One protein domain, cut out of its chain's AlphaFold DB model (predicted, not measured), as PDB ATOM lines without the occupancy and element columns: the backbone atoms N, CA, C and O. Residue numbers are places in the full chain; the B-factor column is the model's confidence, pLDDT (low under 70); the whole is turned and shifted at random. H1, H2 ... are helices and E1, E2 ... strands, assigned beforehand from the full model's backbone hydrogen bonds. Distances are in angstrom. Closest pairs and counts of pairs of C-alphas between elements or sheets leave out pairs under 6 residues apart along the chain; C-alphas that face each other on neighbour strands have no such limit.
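This is residues 264 to 380 of the 528 residues of an uncharacterized protein of Ruminococcaceae bacterium YAD3003 (UniProt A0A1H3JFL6). A six-stranded antiparallel sheet, strongly twisted and curled like part of a barrel, holds the long helix H1 on one face by its first residues, 292 to 299, while the rest of H1 runs outward. Beyond H1 a long loop follows, residues 312 to 325; residues 311 to 317, of which 311 belongs to H1, stand free, and the tiny helix H2 sits by E5. The 117 printed residues hold six named strands and two named helices, in the order E1, E2, H1, E3, E4, E5, E6, H2; the sheet runs E2, E1, E3, E4, E5, E6. The class is mixed, helices and strands, and the whole is loose, with a radius of gyration of the C-alphas of 17.5 A and an elongated outline of 57 by 32 by 22 A.

Across the sheet come E2, residues 280 to 289, 26.6 A; E1, residues 265 to 275, 31.0 A, beginning at C-alpha 265 (202.295, 143.911, 129.839); E3, residues 326 to 334, 26.4 A; E4, residues 344 to 351, 23.5 A; E5, residues 354 to 365, 32.9 A, which bends by 50 degrees at residue 357; and E6, residues 371 to 375, 13.4 A. H1, residues 292 to 311, is 28.5 A long and ends at C-alpha 311 (182.126, 115.153, 141.834). H2, residues 377 to 380, 5.7 A, ends at C-alpha 380 (191.187, 150.189, 148.856).

E2 and E6 are the edge strands. E1 and E2, a hairpin, stand at 153 degrees, with N 271 and O 284 2.9 A apart, within hydrogen-bond range. E1 and E3 are antiparallel at 154 degrees, with N 270 and O 329 at 2.8 A. E3, E4, E5 and E6 form a meander, each strand the antiparallel neighbour of the one before; N 330 and O 348 are 2.8 A apart, N 347 and O 359 3.0 A, and N 364 and O 372 2.8 A. E2, H1 and E3 make a split strand-helix-strand unit, two strands running the same way with E1 between them, and its crossover is right-handed. H1 is on one face of the sheet, giving two layers; its closest C-alphas to E2 are those of Val 295 and Phe 289, 6.3 A. H2 is on the sheet too, the C-alphas of Asp 379 and Lys 360 being closest to each other at 5.6 A. E2 and E6 are apart, as are H1 and H2. In H1 every O i to N i+4 pair is within hydrogen-bond range; H2 is too short for one.

The C-alphas of Asp 315 and Lys 367, the two farthest apart, are 58.8 A from each other. The printed part has no cut. The link from H1 to E3, residues 312 to 325, is long. The mean pLDDT of the printed part is 81.1; residue 264 and residues 309 to 324, 335 to 342 and 377 to 380 are under 70.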
ATOM      1  N   GLU A 264     204.311 145.649 126.122       69.94
ATOM      2  CA  GLU A 264     204.552 144.337 126.754       69.94
ATOM      3  C   GLU A 264     204.096 144.335 128.223       69.94
ATOM      4  O   GLU A 264     204.908 144.476 129.141       69.94
ATOM      5  N   ARG A 265     202.790 144.165 128.474       79.12
ATOM      6  CA  ARG A 265     202.295 143.911 129.839       79.12
ATOM      7  C   ARG A 265     202.392 142.441 130.224       79.12
ATOM      8  O   ARG A 265     202.181 141.552 129.392       79.12
ATOM      9  N   ILE A 266     202.659 142.199 131.504       87.31
ATOM     10  CA  ILE A 266     202.825 140.876 132.103       87.31
ATOM     11  C   ILE A 266     201.759 140.660 133.180       87.31
ATOM     12  O   ILE A 266     201.543 141.519 134.033       87.31
ATOM     13  N   TYR A 267     201.122 139.492 133.146       92.06
ATOM     14  CA  TYR A 267     200.039 139.098 134.044       92.06
ATOM     15  C   TYR A 267     200.534 137.982 134.965       92.06
ATOM     16  O   TYR A 267     200.785 136.873 134.496       92.06
ATOM     17  N   CYS A 268     200.696 138.253 136.257       95.31
ATOM     18  CA  CYS A 268     201.148 137.261 137.235       95.31
ATOM     19  C   CYS A 268     199.952 136.777 138.057       95.31
ATOM     20  O   CYS A 268     199.386 137.551 138.829       95.31
ATOM     21  N   LEU A 269     199.564 135.514 137.878       97.38
ATOM     22  CA  LEU A 269     198.408 134.922 138.552       97.38
ATOM     23  C   LEU A 269     198.837 134.156 139.802       97.38
ATOM     24  O   LEU A 269     199.803 133.387 139.770       97.38
ATOM     25  N   PHE A 270     198.061 134.315 140.866       97.25
ATOM     26  CA  PHE A 270     198.218 133.632 142.138       97.25
ATOM     27  C   PHE A 270     196.893 132.995 142.552       97.25
ATOM     28  O   PHE A 270     195.841 133.606 142.374       97.25
ATOM     29  N   ASN A 271     196.963 131.795 143.122       94.75
ATOM     30  CA  ASN A 271     195.890 131.223 143.925       94.75
ATOM     31  C   ASN A 271     196.117 131.632 145.384       94.75
ATOM     32  O   ASN A 271     197.231 131.478 145.890       94.75
ATOM     33  N   GLU A 272     195.095 132.148 146.049       93.75
ATOM     34  CA  GLU A 272     195.149 132.592 147.438       93.75
ATOM     35  C   GLU A 272     194.067 131.897 148.266       93.75
ATOM     36  O   GLU A 272     192.972 131.617 147.778       93.75
ATOM     37  N   TRP A 273     194.394 131.598 149.521       91.50
ATOM     38  CA  TRP A 273     193.461 131.009 150.476       91.50
ATOM     39  C   TRP A 273     193.855 131.344 151.909       91.50
ATOM     40  O   TRP A 273     195.031 131.553 152.219       91.50
ATOM     41  N   TYR A 274     192.870 131.354 152.801       88.50
ATOM     42  CA  TYR A 274     193.123 131.363 154.236       88.50
ATOM     43  C   TYR A 274     193.454 129.939 154.697       88.50
ATOM     44  O   TYR A 274     192.628 129.037 154.570       88.50
ATOM     45  N   ASP A 275     194.671 129.720 155.198       87.69
ATOM     46  CA  ASP A 275     195.119 128.410 155.670       87.69
ATOM     47  C   ASP A 275     194.785 128.231 157.160       87.69
ATOM     48  O   ASP A 275     195.404 128.893 158.004       87.69
ATOM     49  N   PRO A 276     193.857 127.326 157.511       82.19
ATOM     50  CA  PRO A 276     193.413 127.154 158.889       82.19
ATOM     51  C   PRO A 276     194.411 126.402 159.776       82.19
ATOM     52  O   PRO A 276     194.257 126.399 160.991       82.19
ATOM     53  N   GLN A 277     195.438 125.762 159.205       83.56
ATOM     54  CA  GLN A 277     196.441 125.021 159.976       83.56
ATOM     55  C   GLN A 277     197.552 125.932 160.495       83.56
ATOM     56  O   GLN A 277     198.159 125.650 161.528       83.56
ATOM     57  N   ILE A 278     197.843 127.010 159.762       86.44
ATOM     58  CA  ILE A 278     198.856 127.997 160.155       86.44
ATOM     59  C   ILE A 278     198.272 129.375 160.466       86.44
ATOM     60  O   ILE A 278     199.027 130.251 160.872       86.44
ATOM     61  N   TYR A 279     196.964 129.565 160.276       87.62
ATOM     62  CA  TYR A 279     196.248 130.823 160.487       87.62
ATOM     63  C   TYR A 279     196.868 131.984 159.699       87.62
ATOM     64  O   TYR A 279     197.222 133.018 160.260       87.62
ATOM     65  N   PHE A 280     197.049 131.793 158.389       88.75
ATOM     66  CA  PHE A 280     197.666 132.792 157.513       88.75
ATOM     67  C   PHE A 280     197.073 132.747 156.103       88.75
ATOM     68  O   PHE A 280     196.752 131.670 155.599       88.75
ATOM     69  N   VAL A 281     196.986 133.897 155.429       88.75
ATOM     70  CA  VAL A 281     196.627 133.933 154.003       88.75
ATOM     71  C   VAL A 281     197.830 133.497 153.173       88.75
ATOM     72  O   VAL A 281     198.840 134.198 153.092       88.75
ATOM     73  N   LYS A 282     197.729 132.325 152.550       91.94
ATOM     74  CA  LYS A 282     198.739 131.821 151.621       91.94
ATOM     75  C   LYS A 282     198.467 132.329 150.215       91.94
ATOM     76  O   LYS A 282     197.332 132.559 149.819       91.94
ATOM     77  N   SER A 283     199.550 132.475 149.460       94.25
ATOM     78  CA  SER A 283     199.534 132.871 148.058       94.25
ATOM     79  C   SER A 283     200.507 131.988 147.289       94.25
ATOM     80  O   SER A 283     201.708 131.985 147.572       94.25
ATOM     81  N   GLN A 284     200.004 131.266 146.293       95.00
ATOM     82  CA  GLN A 284     200.784 130.395 145.422       95.00
ATOM     83  C   GLN A 284     200.791 130.943 143.991       95.00
ATOM     84  O   GLN A 284     199.722 131.107 143.406       95.00
ATOM     85  N   PRO A 285     201.964 131.198 143.382       96.44
ATOM     86  CA  PRO A 285     202.025 131.601 141.983       96.44
ATOM     87  C   PRO A 285     201.609 130.441 141.071       96.44
ATOM     88  O   PRO A 285     202.150 129.340 141.178       96.44
ATOM     89  N   LEU A 286     200.685 130.708 140.150       95.06
ATOM     90  CA  LEU A 286     200.209 129.742 139.152       95.06
ATOM     91  C   LEU A 286     200.906 129.921 137.805       95.06
ATOM     92  O   LEU A 286     201.109 128.964 137.063       95.06
ATOM     93  N   GLY A 287     201.322 131.147 137.489       94.69
ATOM     94  CA  GLY A 287     202.058 131.394 136.263       94.69
ATOM     95  C   GLY A 287     202.118 132.852 135.848       94.69
ATOM     96  O   GLY A 287     201.565 133.748 136.488       94.69
ATOM     97  N   VAL A 288     202.814 133.052 134.733       94.88
ATOM     98  CA  VAL A 288     202.959 134.338 134.061       94.88
ATOM     99  C   VAL A 288     202.324 134.239 132.680       94.88
ATOM    100  O   VAL A 288     202.692 133.381 131.878       94.88
ATOM    101  N   PHE A 289     201.391 135.138 132.400       92.19
ATOM    102  CA  PHE A 289     200.569 135.153 131.198       92.19
ATOM    103  C   PHE A 289     200.812 136.437 130.400       92.19
ATOM    104  O   PHE A 289     201.285 137.447 130.925       92.19
ATOM    105  N   LYS A 290     200.499 136.390 129.101       86.94
ATOM    106  CA  LYS A 290     200.665 137.527 128.176       86.94
ATOM    107  C   LYS A 290     199.364 138.274 127.898       86.94
ATOM    108  O   LYS A 290     199.392 139.378 127.356       86.94
ATOM    109  N   SER A 291     198.228 137.674 128.240       87.75
ATOM    110  CA  SER A 291     196.915 138.262 128.024       87.75
ATOM    111  C   SER A 291     195.948 137.866 129.132       87.75
ATOM    112  O   SER A 291     196.040 136.771 129.693       87.75
ATOM    113  N   MET A 292     194.969 138.733 129.390       89.81
ATOM    114  CA  MET A 292     193.866 138.435 130.304       89.81
ATOM    115  C   MET A 292     193.031 137.237 129.821       89.81
ATOM    116  O   MET A 292     192.516 136.465 130.622       89.81
ATOM    117  N   LYS A 293     192.936 137.032 128.502       91.06
ATOM    118  CA  LYS A 293     192.255 135.870 127.924       91.06
ATOM    119  C   LYS A 293     192.896 134.552 128.370       91.06
ATOM    120  O   LYS A 293     192.171 133.622 128.710       91.06
ATOM    121  N   ASP A 294     194.226 134.478 128.374       92.56
ATOM    122  CA  ASP A 294     194.946 133.268 128.785       92.56
ATOM    123  C   ASP A 294     194.807 133.015 130.292       92.56
ATOM    124  O   ASP A 294     194.651 131.867 130.700       92.56
ATOM    125  N   VAL A 295     194.799 134.081 131.106       94.25
ATOM    126  CA  VAL A 295     194.527 134.005 132.553       94.25
ATOM    127  C   VAL A 295     193.151 133.392 132.811       94.25
ATOM    128  O   VAL A 295     193.039 132.417 133.549       94.25
ATOM    129  N   MET A 296     192.105 133.932 132.182       94.50
ATOM    130  CA  MET A 296     190.736 133.459 132.406       94.50
ATOM    131  C   MET A 296     190.516 132.032 131.892       94.50
ATOM    132  O   MET A 296     189.788 131.266 132.515       94.50
ATOM    133  N   GLU A 297     191.155 131.650 130.783       94.88
ATOM    134  CA  GLU A 297     191.107 130.272 130.282       94.88
ATOM    135  C   GLU A 297     191.839 129.293 131.208       94.88
ATOM    136  O   GLU A 297     191.398 128.154 131.345       94.88
ATOM    137  N   TYR A 298     192.931 129.719 131.852       95.19
ATOM    138  CA  TYR A 298     193.609 128.917 132.869       95.19
ATOM    139  C   TYR A 298     192.705 128.693 134.086       95.19
ATOM    140  O   TYR A 298     192.439 127.546 134.427       95.19
ATOM    141  N   ILE A 299     192.156 129.770 134.665       93.88
ATOM    142  CA  ILE A 299     191.238 129.701 135.817       93.88
ATOM    143  C   ILE A 299     190.059 128.772 135.521       93.88
ATOM    144  O   ILE A 299     189.763 127.886 136.313       93.88
ATOM    145  N   ARG A 300     189.430 128.916 134.347       92.19
ATOM    146  CA  ARG A 300     188.303 128.066 133.934       92.19
ATOM    147  C   ARG A 300     188.661 126.576 133.947       92.19
ATOM    148  O   ARG A 300     187.837 125.767 134.351       92.19
ATOM    149  N   ARG A 301     189.863 126.213 133.487       91.00
ATOM    150  CA  ARG A 301     190.318 124.813 133.451       91.00
ATOM    151  C   ARG A 301     190.616 124.261 134.837       91.00
ATOM    152  O   ARG A 301     190.297 123.105 135.073       91.00
ATOM    153  N   GLU A 302     191.213 125.061 135.718       87.88
ATOM    154  CA  GLU A 302     191.453 124.661 137.112       87.88
ATOM    155  C   GLU A 302     190.120 124.464 137.846       87.88
ATOM    156  O   GLU A 302     189.889 123.408 138.416       87.88
ATOM    157  N   GLU A 303     189.184 125.414 137.732       84.81
ATOM    158  CA  GLU A 303     187.860 125.297 138.357       84.81
ATOM    159  C   GLU A 303     187.034 124.117 137.804       84.81
ATOM    160  O   GLU A 303     186.220 123.538 138.523       84.81
ATOM    161  N   GLU A 304     187.187 123.769 136.520       84.75
ATOM    162  CA  GLU A 304     186.576 122.568 135.929       84.75
ATOM    163  C   GLU A 304     187.220 121.285 136.457       84.75
ATOM    164  O   GLU A 304     186.504 120.350 136.805       84.75
ATOM    165  N   PHE A 305     188.549 121.259 136.559       81.31
ATOM    166  CA  PHE A 305     189.293 120.121 137.087       81.31
ATOM    167  C   PHE A 305     188.958 119.848 138.559       81.31
ATOM    168  O   PHE A 305     188.705 118.702 138.921       81.31
ATOM    169  N   ASP A 306     188.867 120.894 139.382       76.19
ATOM    170  CA  ASP A 306     188.447 120.777 140.779       76.19
ATOM    171  C   ASP A 306     187.031 120.192 140.872       76.19
ATOM    172  O   ASP A 306     186.799 119.230 141.600       76.19
ATOM    173  N   LYS A 307     186.079 120.701 140.077       75.81
ATOM    174  CA  LYS A 307     184.708 120.162 140.045       75.81
ATOM    175  C   LYS A 307     184.655 118.693 139.634       75.81
ATOM    176  O   LYS A 307     183.836 117.968 140.180       75.81
ATOM    177  N   GLU A 308     185.478 118.265 138.677       73.44
ATOM    178  CA  GLU A 308     185.545 116.859 138.256       73.44
ATOM    179  C   GLU A 308     186.105 115.959 139.364       73.44
ATOM    180  O   GLU A 308     185.568 114.879 139.581       73.44
ATOM    181  N   ILE A 309     187.127 116.409 140.099       67.69
ATOM    182  CA  ILE A 309     187.685 115.655 141.233       67.69
ATOM    183  C   ILE A 309     186.659 115.512 142.357       67.69
ATOM    184  O   ILE A 309     186.456 114.414 142.862       67.69
ATOM    185  N   PHE A 310     186.004 116.609 142.743       63.91
ATOM    186  CA  PHE A 310     185.071 116.607 143.872       63.91
ATOM    187  C   PHE A 310     183.684 116.044 143.526       63.91
ATOM    188  O   PHE A 310     182.894 115.812 144.432       63.91
ATOM    189  N   ALA A 311     183.368 115.813 142.246       60.44
ATOM    190  CA  ALA A 311     182.126 115.153 141.834       60.44
ATOM    191  C   ALA A 311     182.165 113.621 141.995       60.44
ATOM    192  O   ALA A 311     181.110 112.992 142.009       60.44
ATOM    193  N   ASP A 312     183.355 113.020 142.101       53.56
ATOM    194  CA  ASP A 312     183.531 111.570 142.270       53.56
ATOM    195  C   ASP A 312     183.594 111.134 143.756       53.56
ATOM    196  O   ASP A 312     183.595 109.934 144.031       53.56
ATOM    197  N   ASP A 313     183.595 112.084 144.703       54.22
ATOM    198  CA  ASP A 313     183.700 111.873 146.165       54.22
ATOM    199  C   ASP A 313     182.357 112.090 146.913       54.22
ATOM    200  O   ASP A 313     182.328 112.355 148.112       54.22
ATOM    201  N   ASP A 314     181.216 111.941 146.223       51.47
ATOM    202  CA  ASP A 314     179.845 112.111 146.765       51.47
ATOM    203  C   ASP A 314     179.479 111.139 147.925       51.47
ATOM    204  O   ASP A 314     178.411 111.271 148.530       51.47
ATOM    205  N   ASP A 315     180.332 110.154 148.233       49.59
ATOM    206  CA  ASP A 315     180.100 109.133 149.269       49.59
ATOM    207  C   ASP A 315     180.773 109.449 150.627       49.59
ATOM    208  O   ASP A 315     180.479 108.766 151.615       49.59
ATOM    209  N   GLU A 316     181.639 110.469 150.719       47.59
ATOM    210  CA  GLU A 316     182.264 110.901 151.981       47.59
ATOM    211  C   GLU A 316     181.816 112.325 152.349       47.59
ATOM    212  O   GLU A 316     181.929 113.260 151.558       47.59
ATOM    213  N   GLU A 317     181.285 112.509 153.567       46.16
ATOM    214  CA  GLU A 317     181.059 113.858 154.098       46.16
ATOM    215  C   GLU A 317     182.401 114.603 154.074       46.16
ATOM    216  O   GLU A 317     183.375 114.086 154.635       46.16
ATOM    217  N   PRO A 318     182.489 115.782 153.429       47.47
ATOM    218  CA  PRO A 318     183.749 116.500 153.337       47.47
ATOM    219  C   PRO A 318     184.287 116.742 154.746       47.47
ATOM    220  O   PRO A 318     183.556 117.217 155.620       47.47
ATOM    221  N   GLU A 319     185.563 116.405 154.964       49.97
ATOM    222  CA  GLU A 319     186.235 116.683 156.232       49.97
ATOM    223  C   GLU A 319     186.006 118.148 156.630       49.97
ATOM    224  O   GLU A 319     185.996 119.053 155.788       49.97
ATOM    225  N   GLU A 320     185.815 118.383 157.928       46.97
ATOM    226  CA  GLU A 320     185.549 119.708 158.478       46.97
ATOM    227  C   GLU A 320     186.645 120.701 158.034       46.97
ATOM    228  O   GLU A 320     187.773 120.678 158.524       46.97
ATOM    229  N   GLY A 321     186.322 121.565 157.062       48.88
ATOM    230  CA  GLY A 321     187.274 122.499 156.449       48.88
ATOM    231  C   GLY A 321     187.546 122.325 154.951       48.88
ATOM    232  O   GLY A 321     188.360 123.086 154.427       48.88
ATOM    233  N   TYR A 322     186.865 121.407 154.256       51.03
ATOM    234  CA  TYR A 322     186.930 121.271 152.796       51.03
ATOM    235  C   TYR A 322     185.586 121.576 152.093       51.03
ATOM    236  O   TYR A 322     184.531 121.222 152.616       51.03
ATOM    237  N   PRO A 323     185.597 122.212 150.902       56.66
ATOM    238  CA  PRO A 323     186.766 122.763 150.218       56.66
ATOM    239  C   PRO A 323     187.259 124.059 150.874       56.66
ATOM    240  O   PRO A 323     186.475 124.938 151.235       56.66
ATOM    241  N   ILE A 324     188.585 124.181 150.998       66.06
ATOM    242  CA  ILE A 324     189.230 125.423 151.432       66.06
ATOM    243  C   ILE A 324     188.837 126.522 150.444       66.06
ATOM    244  O   ILE A 324     189.011 126.379 149.235       66.06
ATOM    245  N   ALA A 325     188.297 127.618 150.968       70.19
ATOM    246  CA  ALA A 325     187.909 128.769 150.174       70.19
ATOM    247  C   ALA A 325     189.126 129.362 149.447       70.19
ATOM    248  O   ALA A 325     190.052 129.858 150.094       70.19
ATOM    249  N   THR A 326     189.119 129.313 148.116       85.50
ATOM    250  CA  THR A 326     190.170 129.889 147.272       85.50
ATOM    251  C   THR A 326     189.643 131.072 146.471       85.50
ATOM    252  O   THR A 326     188.467 131.157 146.103       85.50
ATOM    253  N   TRP A 327     190.531 132.017 146.193       92.31
ATOM    254  CA  TRP A 327     190.313 133.090 145.229       92.31
ATOM    255  C   TRP A 327     191.596 133.346 144.458       92.31
ATOM    256  O   TRP A 327     192.687 132.983 144.893       92.31
ATOM    257  N   TYR A 328     191.490 134.019 143.317       95.62
ATOM    258  CA  TYR A 328     192.678 134.353 142.544       95.62
ATOM    259  C   TYR A 328     193.041 135.823 142.709       95.62
ATOM    260  O   TYR A 328     192.176 136.699 142.623       95.62
ATOM    261  N   LYS A 329     194.337 136.094 142.866       96.06
ATOM    262  CA  LYS A 329     194.917 137.433 142.734       96.06
ATOM    263  C   LYS A 329     195.710 137.516 141.439       96.06
ATOM    264  O   LYS A 329     196.520 136.644 141.133       96.06
ATOM    265  N   LEU A 330     195.512 138.589 140.693       96.12
ATOM    266  CA  LEU A 330     196.210 138.876 139.452       96.12
ATOM    267  C   LEU A 330     196.955 140.202 139.581       96.12
ATOM    268  O   LEU A 330     196.338 141.255 139.706       96.12
ATOM    269  N   GLU A 331     198.280 140.157 139.498       94.00
ATOM    270  CA  GLU A 331     199.104 141.361 139.408       94.00
ATOM    271  C   GLU A 331     199.361 141.709 137.941       94.00
ATOM    272  O   GLU A 331     199.791 140.852 137.161       94.00
ATOM    273  N   VAL A 332     199.150 142.974 137.569       90.44
ATOM    274  CA  VAL A 332     199.422 143.462 136.210       90.44
ATOM    275  C   VAL A 332     200.627 144.393 136.223       90.44
ATOM    276  O   VAL A 332     200.635 145.437 136.876       90.44
ATOM    277  N   TRP A 333     201.664 143.993 135.492       86.31
ATOM    278  CA  TRP A 333     202.967 144.645 135.467       86.31
ATOM    279  C   TRP A 333     203.263 145.249 134.096       86.31
ATOM    280  O   TRP A 333     203.240 144.544 133.086       86.31
ATOM    281  N   ASN A 334     203.620 146.537 134.082       77.69
ATOM    282  CA  ASN A 334     203.857 147.302 132.856       77.69
ATOM    283  C   ASN A 334     205.235 147.972 132.885       77.69
ATOM    284  O   ASN A 334     205.532 148.783 133.771       77.69
ATOM    285  N   LEU A 335     206.065 147.664 131.888       67.88
ATOM    286  CA  LEU A 335     207.331 148.349 131.640       67.88
ATOM    287  C   LEU A 335     207.085 149.570 130.750       67.88
ATOM    288  O   LEU A 335     206.459 149.458 129.703       67.88
ATOM    289  N   ARG A 336     207.614 150.735 131.132       65.31
ATOM    290  CA  ARG A 336     207.674 151.899 130.237       65.31
ATOM    291  C   ARG A 336     208.784 151.715 129.205       65.31
ATOM    292  O   ARG A 336     209.790 151.063 129.484       65.31
ATOM    293  N   ASP A 337     208.681 152.442 128.092       58.19
ATOM    294  CA  ASP A 337     209.675 152.494 127.003       58.19
ATOM    295  C   ASP A 337     211.123 152.776 127.448       58.19
ATOM    296  O   ASP A 337     212.077 152.514 126.718       58.19
ATOM    297  N   ASN A 338     211.317 153.336 128.644       60.34
ATOM    298  CA  ASN A 338     212.631 153.641 129.209       60.34
ATOM    299  C   ASN A 338     213.145 152.588 130.209       60.34
ATOM    300  O   ASN A 338     214.111 152.861 130.922       60.34
ATOM    301  N   GLY A 339     212.498 151.422 130.298       62.72
ATOM    302  CA  GLY A 339     212.846 150.360 131.242       62.72
ATOM    303  C   GLY A 339     212.496 150.674 132.701       62.72
ATOM    304  O   GLY A 339     212.987 149.994 133.599       62.72
ATOM    305  N   ALA A 340     211.684 151.707 132.955       63.22
ATOM    306  CA  ALA A 340     211.166 152.019 134.284       63.22
ATOM    307  C   ALA A 340     209.731 151.508 134.446       63.22
ATOM    308  O   ALA A 340     208.947 151.521 133.501       63.22
ATOM    309  N   TRP A 341     209.357 151.118 135.660       69.25
ATOM    310  CA  TRP A 341     207.984 150.724 135.958       69.25
ATOM    311  C   TRP A 341     207.034 151.923 135.978       69.25
ATOM    312  O   TRP A 341     207.433 153.078 136.187       69.25
ATOM    313  N   GLU A 342     205.747 151.658 135.765       68.62
ATOM    314  CA  GLU A 342     204.723 152.668 135.986       68.62
ATOM    315  C   GLU A 342     204.698 153.146 137.442       68.62
ATOM    316  O   GLU A 342     204.957 152.412 138.392       68.62
ATOM    317  N   THR A 343     204.349 154.419 137.636       73.06
ATOM    318  CA  THR A 343     204.217 155.014 138.976       73.06
ATOM    319  C   THR A 343     203.058 154.422 139.780       73.06
ATOM    320  O   THR A 343     202.947 154.703 140.971       73.06
ATOM    321  N   PHE A 344     202.190 153.641 139.139       79.31
ATOM    322  CA  PHE A 344     201.154 152.844 139.777       79.31
ATOM    323  C   PHE A 344     201.008 151.504 139.044       79.31
ATOM    324  O   PHE A 344     201.408 151.406 137.889       79.31
ATOM    325  N   ARG A 345     200.431 150.506 139.710       86.19
ATOM    326  CA  ARG A 345     199.967 149.241 139.126       86.19
ATOM    327  C   ARG A 345     198.583 148.900 139.682       86.19
ATOM    328  O   ARG A 345     198.153 149.531 140.651       86.19
ATOM    329  N   TYR A 346     197.928 147.902 139.105       89.44
ATOM    330  CA  TYR A 346     196.703 147.335 139.660       89.44
ATOM    331  C   TYR A 346     196.893 145.868 140.033       89.44
ATOM    332  O   TYR A 346     197.490 145.101 139.272       89.44
ATOM    333  N   ASP A 347     196.319 145.508 141.175       93.12
ATOM    334  CA  ASP A 347     196.088 144.123 141.573       93.12
ATOM    335  C   ASP A 347     194.588 143.852 141.454       93.12
ATOM    336  O   ASP A 347     193.772 144.685 141.849       93.12
ATOM    337  N   TYR A 348     194.219 142.710 140.887       95.25
ATOM    338  CA  TYR A 348     192.835 142.320 140.630       95.25
ATOM    339  C   TYR A 348     192.505 141.041 141.384       95.25
ATOM    340  O   TYR A 348     193.341 140.144 141.471       95.25
ATOM    341  N   TYR A 349     191.272 140.930 141.865       95.25
ATOM    342  CA  TYR A 349     190.797 139.746 142.574       95.25
ATOM    343  C   TYR A 349     189.638 139.123 141.811       95.25
ATOM    344  O   TYR A 349     188.649 139.797 141.490       95.25
ATOM    345  N   ILE A 350     189.794 137.839 141.502       95.12
ATOM    346  CA  ILE A 350     188.897 137.076 140.645       95.12
ATOM    347  C   ILE A 350     188.183 136.038 141.502       95.12
ATOM    348  O   ILE A 350     188.811 135.295 142.259       95.12
ATOM    349  N   TYR A 351     186.863 136.014 141.370       90.81
ATOM    350  CA  TYR A 351     185.976 135.115 142.088       90.81
ATOM    351  C   TYR A 351     184.835 134.689 141.162       90.81
ATOM    352  O   TYR A 351     184.293 135.524 140.440       90.81
ATOM    353  N   ASN A 352     184.491 133.397 141.165       87.12
ATOM    354  CA  ASN A 352     183.506 132.794 140.257       87.12
ATOM    355  C   ASN A 352     183.762 133.132 138.776       87.12
ATOM    356  O   ASN A 352     182.848 133.525 138.049       87.12
ATOM    357  N   GLY A 353     185.020 133.034 138.336       88.31
ATOM    358  CA  GLY A 353     185.399 133.352 136.958       88.31
ATOM    359  C   GLY A 353     185.193 134.817 136.543       88.31
ATOM    360  O   GLY A 353     185.218 135.118 135.350       88.31
ATOM    361  N   GLU A 354     185.008 135.748 137.483       92.94
ATOM    362  CA  GLU A 354     184.844 137.173 137.195       92.94
ATOM    363  C   GLU A 354     185.815 138.036 138.007       92.94
ATOM    364  O   GLU A 354     186.095 137.768 139.172       92.94
ATOM    365  N   VAL A 355     186.320 139.120 137.406       95.31
ATOM    366  CA  VAL A 355     187.046 140.155 138.159       95.31
ATOM    367  C   VAL A 355     186.029 140.922 138.999       95.31
ATOM    368  O   VAL A 355     185.195 141.648 138.451       95.31
ATOM    369  N   CYS A 356     186.108 140.774 140.318       94.62
ATOM    370  CA  CYS A 356     185.148 141.353 141.258       94.62
ATOM    371  C   CYS A 356     185.715 142.579 141.979       94.62
ATOM    372  O   CYS A 356     184.990 143.546 142.224       94.62
ATOM    373  N   TRP A 357     187.014 142.584 142.270       94.44
ATOM    374  CA  TRP A 357     187.671 143.658 143.018       94.44
ATOM    375  C   TRP A 357     189.012 144.039 142.402       94.44
ATOM    376  O   TRP A 357     189.589 143.286 141.612       94.44
ATOM    377  N   PHE A 358     189.511 145.213 142.778       93.38
ATOM    378  CA  PHE A 358     190.851 145.663 142.421       93.38
ATOM    379  C   PHE A 358     191.422 146.608 143.481       93.38
ATOM    380  O   PHE A 358     190.684 147.302 144.180       93.38
ATOM    381  N   GLU A 359     192.747 146.681 143.544       91.06
ATOM    382  CA  GLU A 359     193.493 147.683 144.298       91.06
ATOM    383  C   GLU A 359     194.424 148.445 143.359       91.06
ATOM    384  O   GLU A 359     195.133 147.863 142.536       91.06
ATOM    385  N   LYS A 360     194.457 149.771 143.505       87.94
ATOM    386  CA  LYS A 360     195.463 150.605 142.849       87.94
ATOM    387  C   LYS A 360     196.649 150.779 143.787       87.94
ATOM    388  O   LYS A 360     196.524 151.341 144.873       87.94
ATOM    389  N   LEU A 361     197.821 150.351 143.344       87.69
ATOM    390  CA  LEU A 361     199.049 150.434 144.123       87.69
ATOM    391  C   LEU A 361     199.962 151.501 143.538       87.69
ATOM    392  O   LEU A 361     200.204 151.525 142.337       87.69
ATOM    393  N   ASN A 362     200.504 152.377 144.380       85.62
ATOM    394  CA  ASN A 362     201.405 153.445 143.956       85.62
ATOM    395  C   ASN A 362     202.848 153.093 144.321       85.62
ATOM    396  O   ASN A 362     203.106 152.545 145.396       85.62
ATOM    397  N   LEU A 363     203.787 153.454 143.445       84.38
ATOM    398  CA  LEU A 363     205.213 153.306 143.708       84.38
ATOM    399  C   LEU A 363     205.621 154.287 144.813       84.38
ATOM    400  O   LEU A 363     205.609 155.507 144.623       84.38
ATOM    401  N   LYS A 364     205.981 153.754 145.976       84.25
ATOM    402  CA  LYS A 364     206.535 154.507 147.099       84.25
ATOM    403  C   LYS A 364     208.031 154.265 147.182       84.25
ATOM    404  O   LYS A 364     208.517 153.176 146.898       84.25
ATOM    405  N   LYS A 365     208.754 155.304 147.593       83.94
ATOM    406  CA  LYS A 365     210.197 155.258 147.813       83.94
ATOM    407  C   LYS A 365     210.487 155.474 149.287       83.94
ATOM    408  O   LYS A 365     210.119 156.504 149.853       83.94
ATOM    409  N   GLU A 366     211.140 154.507 149.906       83.25
ATOM    410  CA  GLU A 366     211.595 154.609 151.283       83.25
ATOM    411  C   GLU A 366     212.800 155.547 151.420       83.25
ATOM    412  O   GLU A 366     213.522 155.843 150.463       83.25
ATOM    413  N   LYS A 367     213.067 155.987 152.657       84.25
ATOM    414  CA  LYS A 367     214.223 156.841 152.985       84.25
ATOM    415  C   LYS A 367     215.569 156.183 152.652       84.25
ATOM    416  O   LYS A 367     216.535 156.891 152.388       84.25
ATOM    417  N   ASN A 368     215.631 154.852 152.682       87.25
ATOM    418  CA  ASN A 368     216.810 154.051 152.333       87.25
ATOM    419  C   ASN A 368     216.992 153.879 150.806       87.25
ATOM    420  O   ASN A 368     217.996 153.318 150.378       87.25
ATOM    421  N   GLY A 369     216.058 154.384 149.991       83.12
ATOM    422  CA  GLY A 369     216.114 154.342 148.533       83.12
ATOM    423  C   GLY A 369     215.397 153.158 147.882       83.12
ATOM    424  O   GLY A 369     215.291 153.177 146.655       83.12
ATOM    425  N   TYR A 370     214.886 152.186 148.650       84.12
ATOM    426  CA  TYR A 370     214.088 151.082 148.107       84.12
ATOM    427  C   TYR A 370     212.723 151.564 147.627       84.12
ATOM    428  O   TYR A 370     212.115 152.467 148.207       84.12
ATOM    429  N   GLU A 371     212.254 150.950 146.550       85.12
ATOM    430  CA  GLU A 371     210.972 151.252 145.930       85.12
ATOM    431  C   GLU A 371     210.047 150.045 146.084       85.12
ATOM    432  O   GLU A 371     210.464 148.909 145.866       85.12
ATOM    433  N   TYR A 372     208.807 150.293 146.495       84.81
ATOM    434  CA  TYR A 372     207.791 149.262 146.698       84.81
ATOM    435  C   TYR A 372     206.414 149.792 146.308       84.81
ATOM    436  O   TYR A 372     206.153 150.996 146.361       84.81
ATOM    437  N   TYR A 373     205.519 148.891 145.923       85.19
ATOM    438  CA  TYR A 373     204.133 149.232 145.635       85.19
ATOM    439  C   TYR A 373     203.293 149.110 146.899       85.19
ATOM    440  O   TYR A 373     203.400 148.140 147.641       85.19
ATOM    441  N   SER A 374     202.452 150.107 147.159       83.31
ATOM    442  CA  SER A 374     201.431 150.006 148.203       83.31
ATOM    443  C   SER A 374     200.211 150.842 147.856       83.31
ATOM    444  O   SER A 374     200.319 151.896 147.217       83.31
ATOM    445  N   ALA A 375     199.050 150.376 148.303       76.50
ATOM    446  CA  ALA A 375     197.818 151.136 148.207       76.50
ATOM    447  C   ALA A 375     197.929 152.417 149.049       76.50
ATOM    448  O   ALA A 375     198.643 152.483 150.061       76.50
ATOM    449  N   LEU A 376     197.232 153.463 148.619       71.06
ATOM    450  CA  LEU A 376     196.767 154.481 149.556       71.06
ATOM    451  C   LEU A 376     195.491 153.952 150.216       71.06
ATOM    452  O   LEU A 376     194.768 153.168 149.610       71.06
ATOM    453  N   GLU A 377     195.184 154.384 151.436       64.19
ATOM    454  CA  GLU A 377     193.970 153.943 152.143       64.19
ATOM    455  C   GLU A 377     192.696 154.193 151.314       64.19
ATOM    456  O   GLU A 377     191.824 153.333 151.231       64.19
ATOM    457  N   SER A 378     192.637 155.315 150.586       60.09
ATOM    458  CA  SER A 378     191.547 155.644 149.657       60.09
ATOM    459  C   SER A 378     191.479 154.754 148.407       60.09
ATOM    460  O   SER A 378     190.444 154.707 147.747       60.09
ATOM    461  N   ASP A 379     192.565 154.069 148.046       65.44
ATOM    462  CA  ASP A 379     192.627 153.195 146.867       65.44
ATOM    463  C   ASP A 379     192.094 151.780 147.158       65.44
ATOM    464  O   ASP A 379     191.942 150.983 146.232       65.44
ATOM    465  N   ARG A 380     191.756 151.479 148.423       67.25
ATOM    466  CA  ARG A 380     191.187 150.189 148.856       67.25
ATOM    467  C   ARG A 380     189.667 150.101 148.746       67.25
ATOM    468  O   ARG A 380     189.093 149.060 149.049       67.25
TER     469      ARG A 380